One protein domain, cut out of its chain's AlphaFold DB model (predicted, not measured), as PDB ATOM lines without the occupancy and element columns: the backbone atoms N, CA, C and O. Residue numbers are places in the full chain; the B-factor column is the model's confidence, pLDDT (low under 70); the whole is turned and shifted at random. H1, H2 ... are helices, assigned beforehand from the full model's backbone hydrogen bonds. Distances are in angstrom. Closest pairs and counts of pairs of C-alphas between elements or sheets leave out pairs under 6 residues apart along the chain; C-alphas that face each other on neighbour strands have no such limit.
ATOM      1  N   GLN A 425      36.655  39.163 -21.482       82.31
ATOM      2  CA  GLN A 425      35.403  39.763 -21.956       82.31
ATOM      3  C   GLN A 425      34.233  39.415 -21.028       82.31
ATOM      4  O   GLN A 425      33.541  40.318 -20.577       82.31
ATOM      5  N   GLU A 426      34.079  38.145 -20.638       86.62
ATOM      6  CA  GLU A 426      33.000  37.701 -19.734       86.62
ATOM      7  C   GLU A 426      33.075  38.405 -18.367       86.62
ATOM      8  O   GLU A 426      32.062  38.799 -17.794       86.62
ATOM      9  N   LYS A 427      34.292  38.629 -17.849       88.38
ATOM     10  CA  LYS A 427      34.491  39.404 -16.616       88.38
ATOM     11  C   LYS A 427      34.142  40.880 -16.781       88.38
ATOM     12  O   LYS A 427      33.551  41.447 -15.871       88.38
ATOM     13  N   LEU A 428      34.517  41.497 -17.904       84.19
ATOM     14  CA  LEU A 428      34.165  42.889 -18.199       84.19
ATOM     15  C   LEU A 428      32.646  43.054 -18.349       84.19
ATOM     16  O   LEU A 428      32.104  44.018 -17.824       84.19
ATOM     17  N   TRP A 429      31.955  42.088 -18.958       83.44
ATOM     18  CA  TRP A 429      30.492  42.066 -19.036       83.44
ATOM     19  C   TRP A 429      29.851  42.032 -17.644       83.44
ATOM     20  O   TRP A 429      29.007  42.867 -17.329       83.44
ATOM     21  N   ILE A 430      30.294  41.120 -16.770       85.44
ATOM     22  CA  ILE A 430      29.796  41.031 -15.385       85.44
ATOM     23  C   ILE A 430      30.033  42.347 -14.623       85.44
ATOM     24  O   ILE A 430      29.148  42.787 -13.895       85.44
ATOM     25  N   LEU A 431      31.178  43.015 -14.817       79.62
ATOM     26  CA  LEU A 431      31.414  44.349 -14.245       79.62
ATOM     27  C   LEU A 431      30.460  45.406 -14.798       79.62
ATOM     28  O   LEU A 431      29.995  46.235 -14.031       79.62
ATOM     29  N   GLN A 432      30.170  45.401 -16.100       74.81
ATOM     30  CA  GLN A 432      29.236  46.365 -16.679       74.81
ATOM     31  C   GLN A 432      27.816  46.191 -16.130       74.81
ATOM     32  O   GLN A 432      27.152  47.192 -15.889       74.81
ATOM     33  N   LEU A 433      27.359  44.955 -15.896       75.50
ATOM     34  CA  LEU A 433      26.072  44.705 -15.232       75.50
ATOM     35  C   LEU A 433      26.073  45.263 -13.799       75.50
ATOM     36  O   LEU A 433      25.179  46.022 -13.444       75.50
ATOM     37  N   LEU A 434      27.125  44.983 -13.018       73.50
ATOM     38  CA  LEU A 434      27.300  45.538 -11.666       73.50
ATOM     39  C   LEU A 434      27.319  47.079 -11.660       73.50
ATOM     40  O   LEU A 434      26.712  47.701 -10.797       73.50
ATOM     41  N   VAL A 435      28.002  47.709 -12.622       62.06
ATOM     42  CA  VAL A 435      28.058  49.179 -12.764       62.06
ATOM     43  C   VAL A 435      26.700  49.764 -13.166       62.06
ATOM     44  O   VAL A 435      26.366  50.857 -12.726       62.06
ATOM     45  N   ARG A 436      25.885  49.021 -13.928       58.28
ATOM     46  CA  ARG A 436      24.474  49.341 -14.214       58.28
ATOM     47  C   ARG A 436      23.527  49.028 -13.042       58.28
ATOM     48  O   ARG A 436      22.321  48.989 -13.238       58.28
ATOM     49  N   GLY A 437      24.054  48.771 -11.843       53.25
ATOM     50  CA  GLY A 437      23.278  48.569 -10.615       53.25
ATOM     51  C   GLY A 437      22.819  47.134 -10.342       53.25
ATOM     52  O   GLY A 437      22.356  46.871  -9.235       53.25
ATOM     53  N   TRP A 438      22.988  46.197 -11.284       65.38
ATOM     54  CA  TRP A 438      22.488  44.821 -11.149       65.38
ATOM     55  C   TRP A 438      23.132  44.105  -9.962       65.38
ATOM     56  O   TRP A 438      24.355  44.156  -9.781       65.38
ATOM     57  N   ASN A 439      22.333  43.378  -9.182       65.81
ATOM     58  CA  ASN A 439      22.845  42.672  -8.014       65.81
ATOM     59  C   ASN A 439      23.430  41.288  -8.362       65.81
ATOM     60  O   ASN A 439      23.265  40.742  -9.458       65.81
ATOM     61  N   SER A 440      24.143  40.692  -7.400       78.38
ATOM     62  CA  SER A 440      24.776  39.374  -7.554       78.38
ATOM     63  C   SER A 440      23.794  38.252  -7.924       78.38
ATOM     64  O   SER A 440      24.224  37.233  -8.472       78.38
ATOM     65  N   ASP A 441      22.510  38.399  -7.593       73.94
ATOM     66  CA  ASP A 441      21.478  37.380  -7.774       73.94
ATOM     67  C   ASP A 441      20.844  37.466  -9.159       73.94
ATOM     68  O   ASP A 441      20.728  36.429  -9.812       73.94
ATOM     69  N   GLU A 442      20.517  38.665  -9.649       72.31
ATOM     70  CA  GLU A 442      20.066  38.870 -11.033       72.31
ATOM     71  C   GLU A 442      21.128  38.468 -12.035       72.31
ATOM     72  O   GLU A 442      20.836  37.710 -12.953       72.31
ATOM     73  N   ILE A 443      22.379  38.902 -11.841       82.12
ATOM     74  CA  ILE A 443      23.473  38.524 -12.742       82.12
ATOM     75  C   ILE A 443      23.577  36.997 -12.812       82.12
ATOM     76  O   ILE A 443      23.748  36.428 -13.885       82.12
ATOM     77  N   VAL A 444      23.424  36.297 -11.685       85.62
ATOM     78  CA  VAL A 444      23.424  34.829 -11.666       85.62
ATOM     79  C   VAL A 444      22.154  34.240 -12.299       85.62
ATOM     80  O   VAL A 444      22.265  33.239 -13.002       85.62
ATOM     81  N   LYS A 445      20.970  34.820 -12.070       81.94
ATOM     82  CA  LYS A 445      19.676  34.346 -12.594       81.94
ATOM     83  C   LYS A 445      19.590  34.523 -14.113       81.94
ATOM     84  O   LYS A 445      19.368  33.542 -14.813       81.94
ATOM     85  N   THR A 446      19.835  35.729 -14.611       77.88
ATOM     86  CA  THR A 446      19.688  36.109 -16.024       77.88
ATOM     87  C   THR A 446      20.771  35.494 -16.910       77.88
ATOM     88  O   THR A 446      20.496  35.091 -18.038       77.88
ATOM     89  N   LEU A 447      22.000  35.319 -16.400       84.44
ATOM     90  CA  LEU A 447      23.011  34.545 -17.130       84.44
ATOM     91  C   LEU A 447      22.660  33.048 -17.190       84.44
ATOM     92  O   LEU A 447      23.012  32.389 -18.163       84.44
ATOM     93  N   ARG A 448      21.960  32.501 -16.184       83.69
ATOM     94  CA  ARG A 448      21.515  31.093 -16.163       83.69
ATOM     95  C   ARG A 448      20.303  30.812 -17.037       83.69
ATOM     96  O   ARG A 448      20.229  29.715 -17.576       83.69
ATOM     97  N   SER A 449      19.374  31.758 -17.164       77.00
ATOM     98  CA  SER A 449      18.213  31.612 -18.050       77.00
ATOM     99  C   SER A 449      18.584  31.700 -19.532       77.00
ATOM    100  O   SER A 449      17.772  31.337 -20.372       77.00
ATOM    101  N   GLY A 450      19.791  32.173 -19.867       73.12
ATOM    102  CA  GLY A 450      20.240  32.313 -21.256       73.12
ATOM    103  C   GLY A 450      19.557  33.449 -22.021       73.12
ATOM    104  O   GLY A 450      19.797  33.593 -23.212       73.12
ATOM    105  N   THR A 451      18.755  34.277 -21.339       66.81
ATOM    106  CA  THR A 451      17.941  35.367 -21.912       66.81
ATOM    107  C   THR A 451      18.772  36.416 -22.662       66.81
ATOM    108  O   THR A 451      18.265  37.100 -23.540       66.81
ATOM    109  N   ILE A 452      20.059  36.553 -22.329       69.38
ATOM    110  CA  ILE A 452      20.978  37.472 -23.005       69.38
ATOM    111  C   ILE A 452      21.639  36.746 -24.185       69.38
ATOM    112  O   ILE A 452      22.394  35.785 -23.994       69.38
ATOM    113  N   THR A 453      21.413  37.239 -25.402       60.97
ATOM    114  CA  THR A 453      22.062  36.742 -26.623       60.97
ATOM    115  C   THR A 453      23.593  36.806 -26.514       60.97
ATOM    116  O   THR A 453      24.172  37.728 -25.941       60.97
ATOM    117  N   GLY A 454      24.277  35.769 -27.008       67.12
ATOM    118  CA  GLY A 454      25.735  35.633 -26.881       67.12
ATOM    119  C   GLY A 454      26.246  35.138 -25.515       67.12
ATOM    120  O   GLY A 454      27.460  35.018 -25.333       67.12
ATOM    121  N   THR A 455      25.367  34.803 -24.561       75.75
ATOM    122  CA  THR A 455      25.770  34.195 -23.279       75.75
ATOM    123  C   THR A 455      26.474  32.852 -23.501       75.75
ATOM    124  O   THR A 455      25.908  31.916 -24.061       75.75
ATOM    125  N   THR A 456      27.712  32.719 -23.020       78.88
ATOM    126  CA  THR A 456      28.475  31.466 -23.149       78.88
ATOM    127  C   THR A 456      28.005  30.398 -22.155       78.88
ATOM    128  O   THR A 456      27.511  30.700 -21.067       78.88
ATOM    129  N   VAL A 457      28.288  29.122 -22.443       79.88
ATOM    130  CA  VAL A 457      28.044  28.006 -21.501       79.88
ATOM    131  C   VAL A 457      28.800  28.199 -20.166       79.88
ATOM    132  O   VAL A 457      28.362  27.735 -19.106       79.88
ATOM    133  N   ARG A 458      29.924  28.939 -20.160       83.94
ATOM    134  CA  ARG A 458      30.581  29.338 -18.905       83.94
ATOM    135  C   ARG A 458      29.770  30.396 -18.161       83.94
ATOM    136  O   ARG A 458      29.649  30.281 -16.942       83.94
ATOM    137  N   MET A 459      29.223  31.396 -18.849       83.12
ATOM    138  CA  MET A 459      28.365  32.418 -18.241       83.12
ATOM    139  C   MET A 459      27.087  31.799 -17.647       83.12
ATOM    140  O   MET A 459      26.773  32.076 -16.491       83.12
ATOM    141  N   MET A 460      26.467  30.832 -18.331       84.38
ATOM    142  CA  MET A 460      25.328  30.047 -17.813       84.38
ATOM    143  C   MET A 460      25.635  29.255 -16.532       84.38
ATOM    144  O   MET A 460      24.733  28.865 -15.801       84.38
ATOM    145  N   THR A 461      26.911  29.033 -16.204       85.88
ATOM    146  CA  THR A 461      27.339  28.342 -14.975       85.88
ATOM    147  C   THR A 461      27.966  29.286 -13.939       85.88
ATOM    148  O   THR A 461      28.680  28.849 -13.031       85.88
ATOM    149  N   VAL A 462      27.735  30.599 -14.050       87.56
ATOM    150  CA  VAL A 462      28.211  31.607 -13.085       87.56
ATOM    151  C   VAL A 462      27.575  31.411 -11.705       87.56
ATOM    152  O   VAL A 462      26.440  30.953 -11.539       87.56
ATOM    153  N   THR A 463      28.357  31.734 -10.678       85.25
ATOM    154  CA  THR A 463      27.965  31.695  -9.267       85.25
ATOM    155  C   THR A 463      28.170  33.064  -8.614       85.25
ATOM    156  O   THR A 463      29.023  33.834  -9.050       85.25
ATOM    157  N   ARG A 464      27.486  33.341  -7.494       80.44
ATOM    158  CA  ARG A 464      27.757  34.530  -6.652       80.44
ATOM    159  C   ARG A 464      29.247  34.671  -6.302       80.44
ATOM    160  O   ARG A 464      29.781  35.773  -6.222       80.44
ATOM    161  N   GLN A 465      29.938  33.543  -6.111       81.25
ATOM    162  CA  GLN A 465      31.369  33.526  -5.818       81.25
ATOM    163  C   GLN A 465      32.214  33.967  -7.022       81.25
ATOM    164  O   GLN A 465      33.244  34.608  -6.816       81.25
ATOM    165  N   ASP A 466      31.792  33.662  -8.251       87.12
ATOM    166  CA  ASP A 466      32.425  34.173  -9.469       87.12
ATOM    167  C   ASP A 466      32.230  35.684  -9.596       87.12
ATOM    168  O   ASP A 466      33.221  36.386  -9.781       87.12
ATOM    169  N   VAL A 467      31.005  36.193  -9.403       86.38
ATOM    170  CA  VAL A 467      30.710  37.642  -9.398       86.38
ATOM    171  C   VAL A 467      31.594  38.361  -8.372       86.38
ATOM    172  O   VAL A 467      32.359  39.255  -8.726       86.38
ATOM    173  N   PHE A 468      31.634  37.879  -7.125       81.88
ATOM    174  CA  PHE A 468      32.520  38.416  -6.085       81.88
ATOM    175  C   PHE A 468      34.014  38.350  -6.460       81.88
ATOM    176  O   PHE A 468      34.779  39.278  -6.178       81.88
ATOM    177  N   ASN A 469      34.458  37.261  -7.099       84.00
ATOM    178  CA  ASN A 469      35.835  37.132  -7.581       84.00
ATOM    179  C   ASN A 469      36.145  38.146  -8.694       84.00
ATOM    180  O   ASN A 469      37.281  38.620  -8.764       84.00
ATOM    181  N   VAL A 470      35.162  38.483  -9.537       86.81
ATOM    182  CA  VAL A 470      35.265  39.512 -10.579       86.81
ATOM    183  C   VAL A 470      35.376  40.904  -9.967       86.81
ATOM    184  O   VAL A 470      36.328  41.604 -10.319       86.81
ATOM    185  N   CYS A 471      34.518  41.276  -9.006       81.50
ATOM    186  CA  CYS A 471      34.639  42.549  -8.278       81.50
ATOM    187  C   CYS A 471      36.045  42.683  -7.677       81.50
ATOM    188  O   CYS A 471      36.798  43.613  -7.975       81.50
ATOM    189  N   ARG A 472      36.458  41.654  -6.925       79.69
ATOM    190  CA  ARG A 472      37.764  41.596  -6.263       79.69
ATOM    191  C   ARG A 472      38.942  41.689  -7.235       79.69
ATOM    192  O   ARG A 472      39.953  42.289  -6.878       79.69
ATOM    193  N   SER A 473      38.867  41.084  -8.424       80.62
ATOM    194  CA  SER A 473      39.980  41.130  -9.383       80.62
ATOM    195  C   SER A 473      40.130  42.473 -10.099       80.62
ATOM    196  O   SER A 473      41.165  42.684 -10.722       80.62
ATOM    197  N   HIS A 474      39.135  43.360 -10.001       77.19
ATOM    198  CA  HIS A 474      39.137  44.686 -10.630       77.19
ATOM    199  C   HIS A 474      39.081  45.837  -9.615       77.19
ATOM    200  O   HIS A 474      38.915  46.985 -10.003       77.19
ATOM    201  N   GLY A 475      39.239  45.544  -8.318       67.69
ATOM    202  CA  GLY A 475      39.246  46.559  -7.260       67.69
ATOM    203  C   GLY A 475      37.875  47.156  -6.933       67.69
ATOM    204  O   GLY A 475      37.812  48.085  -6.137       67.69
TER     205      GLY A 475
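AT A GLANCE: This is residues 425 to 475 of the 805 residues of an uncharacterized protein of Daphnia magna (UniProt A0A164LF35). Three short helices of similar length make a small crossed cluster: H2 and H3 start side by side at their first residues and spread from there as a wide V, and H1 packs across the V, with its first part on H3 and its last part on H2. A long loop, residues 450 to 463, folds back from the last residue of H2 to the first of H3. The printed part has 51 residues with three named helices, in the order H1, H2, H3, and no named strand; the class is all helix. The whole is compact, with a radius of gyration of the C-alphas of 9.8 A, and its C-alphas span 27 by 19 by 17 A.

HOW THE PARTS SIT: Begin with H1, residues 425 to 435, and go on to H2, residues 440 to 449. The two only just touch, with 3 pairs of C-alphas within 8 A; look for the closest C-alphas at Leu 433 and Ile 443, 7.2 A apart. They run opposite ways at a steep tilt of 51 degrees. Next comes H3, residues 464 to 473, which touches H1 and is about perpendicular to it, at 85 degrees. Their closest C-alphas are those of Lys 427 and Val 470, 6.1 A apart. H2 and H3 touch too, and here the closest C-alphas belong to Ser 440 and Arg 464, 5.8 A apart. They run opposite ways at a steep tilt of 61 degrees. The packing is mostly crossed: none of these three pairs stands at a shallow tilt. Along the backbone of H1, H2 and H3, every O i to N i+4 pair is within hydrogen-bond range.

IN THESE COORDINATES: Find C-alpha 425 at (35.403, 39.763, -21.956); from there H1 runs 15.1 A to C-alpha 435. H2 begins at C-alpha 440, at (24.776, 39.374, -7.554), and runs 14.6 A to C-alpha 449. H3 measures 14.2 A from C-alpha 464 to C-alpha 473, which you find at (39.980, 41.130, -9.383).

THE WHOLE: The outline is rounded, and the two C-alphas farthest apart, those of Thr 451 and Gly 475, are 28.2 A from each other. The printed part has no cut. The link from H1 to H2 is tight, with 4 residues, and the link from H2 to H3 is long, with 14. In the B-factor column the mean pLDDT of the printed part is 77.9; look for values under 70 at residues 435 to 439, residues 451 to 454 and residue 475.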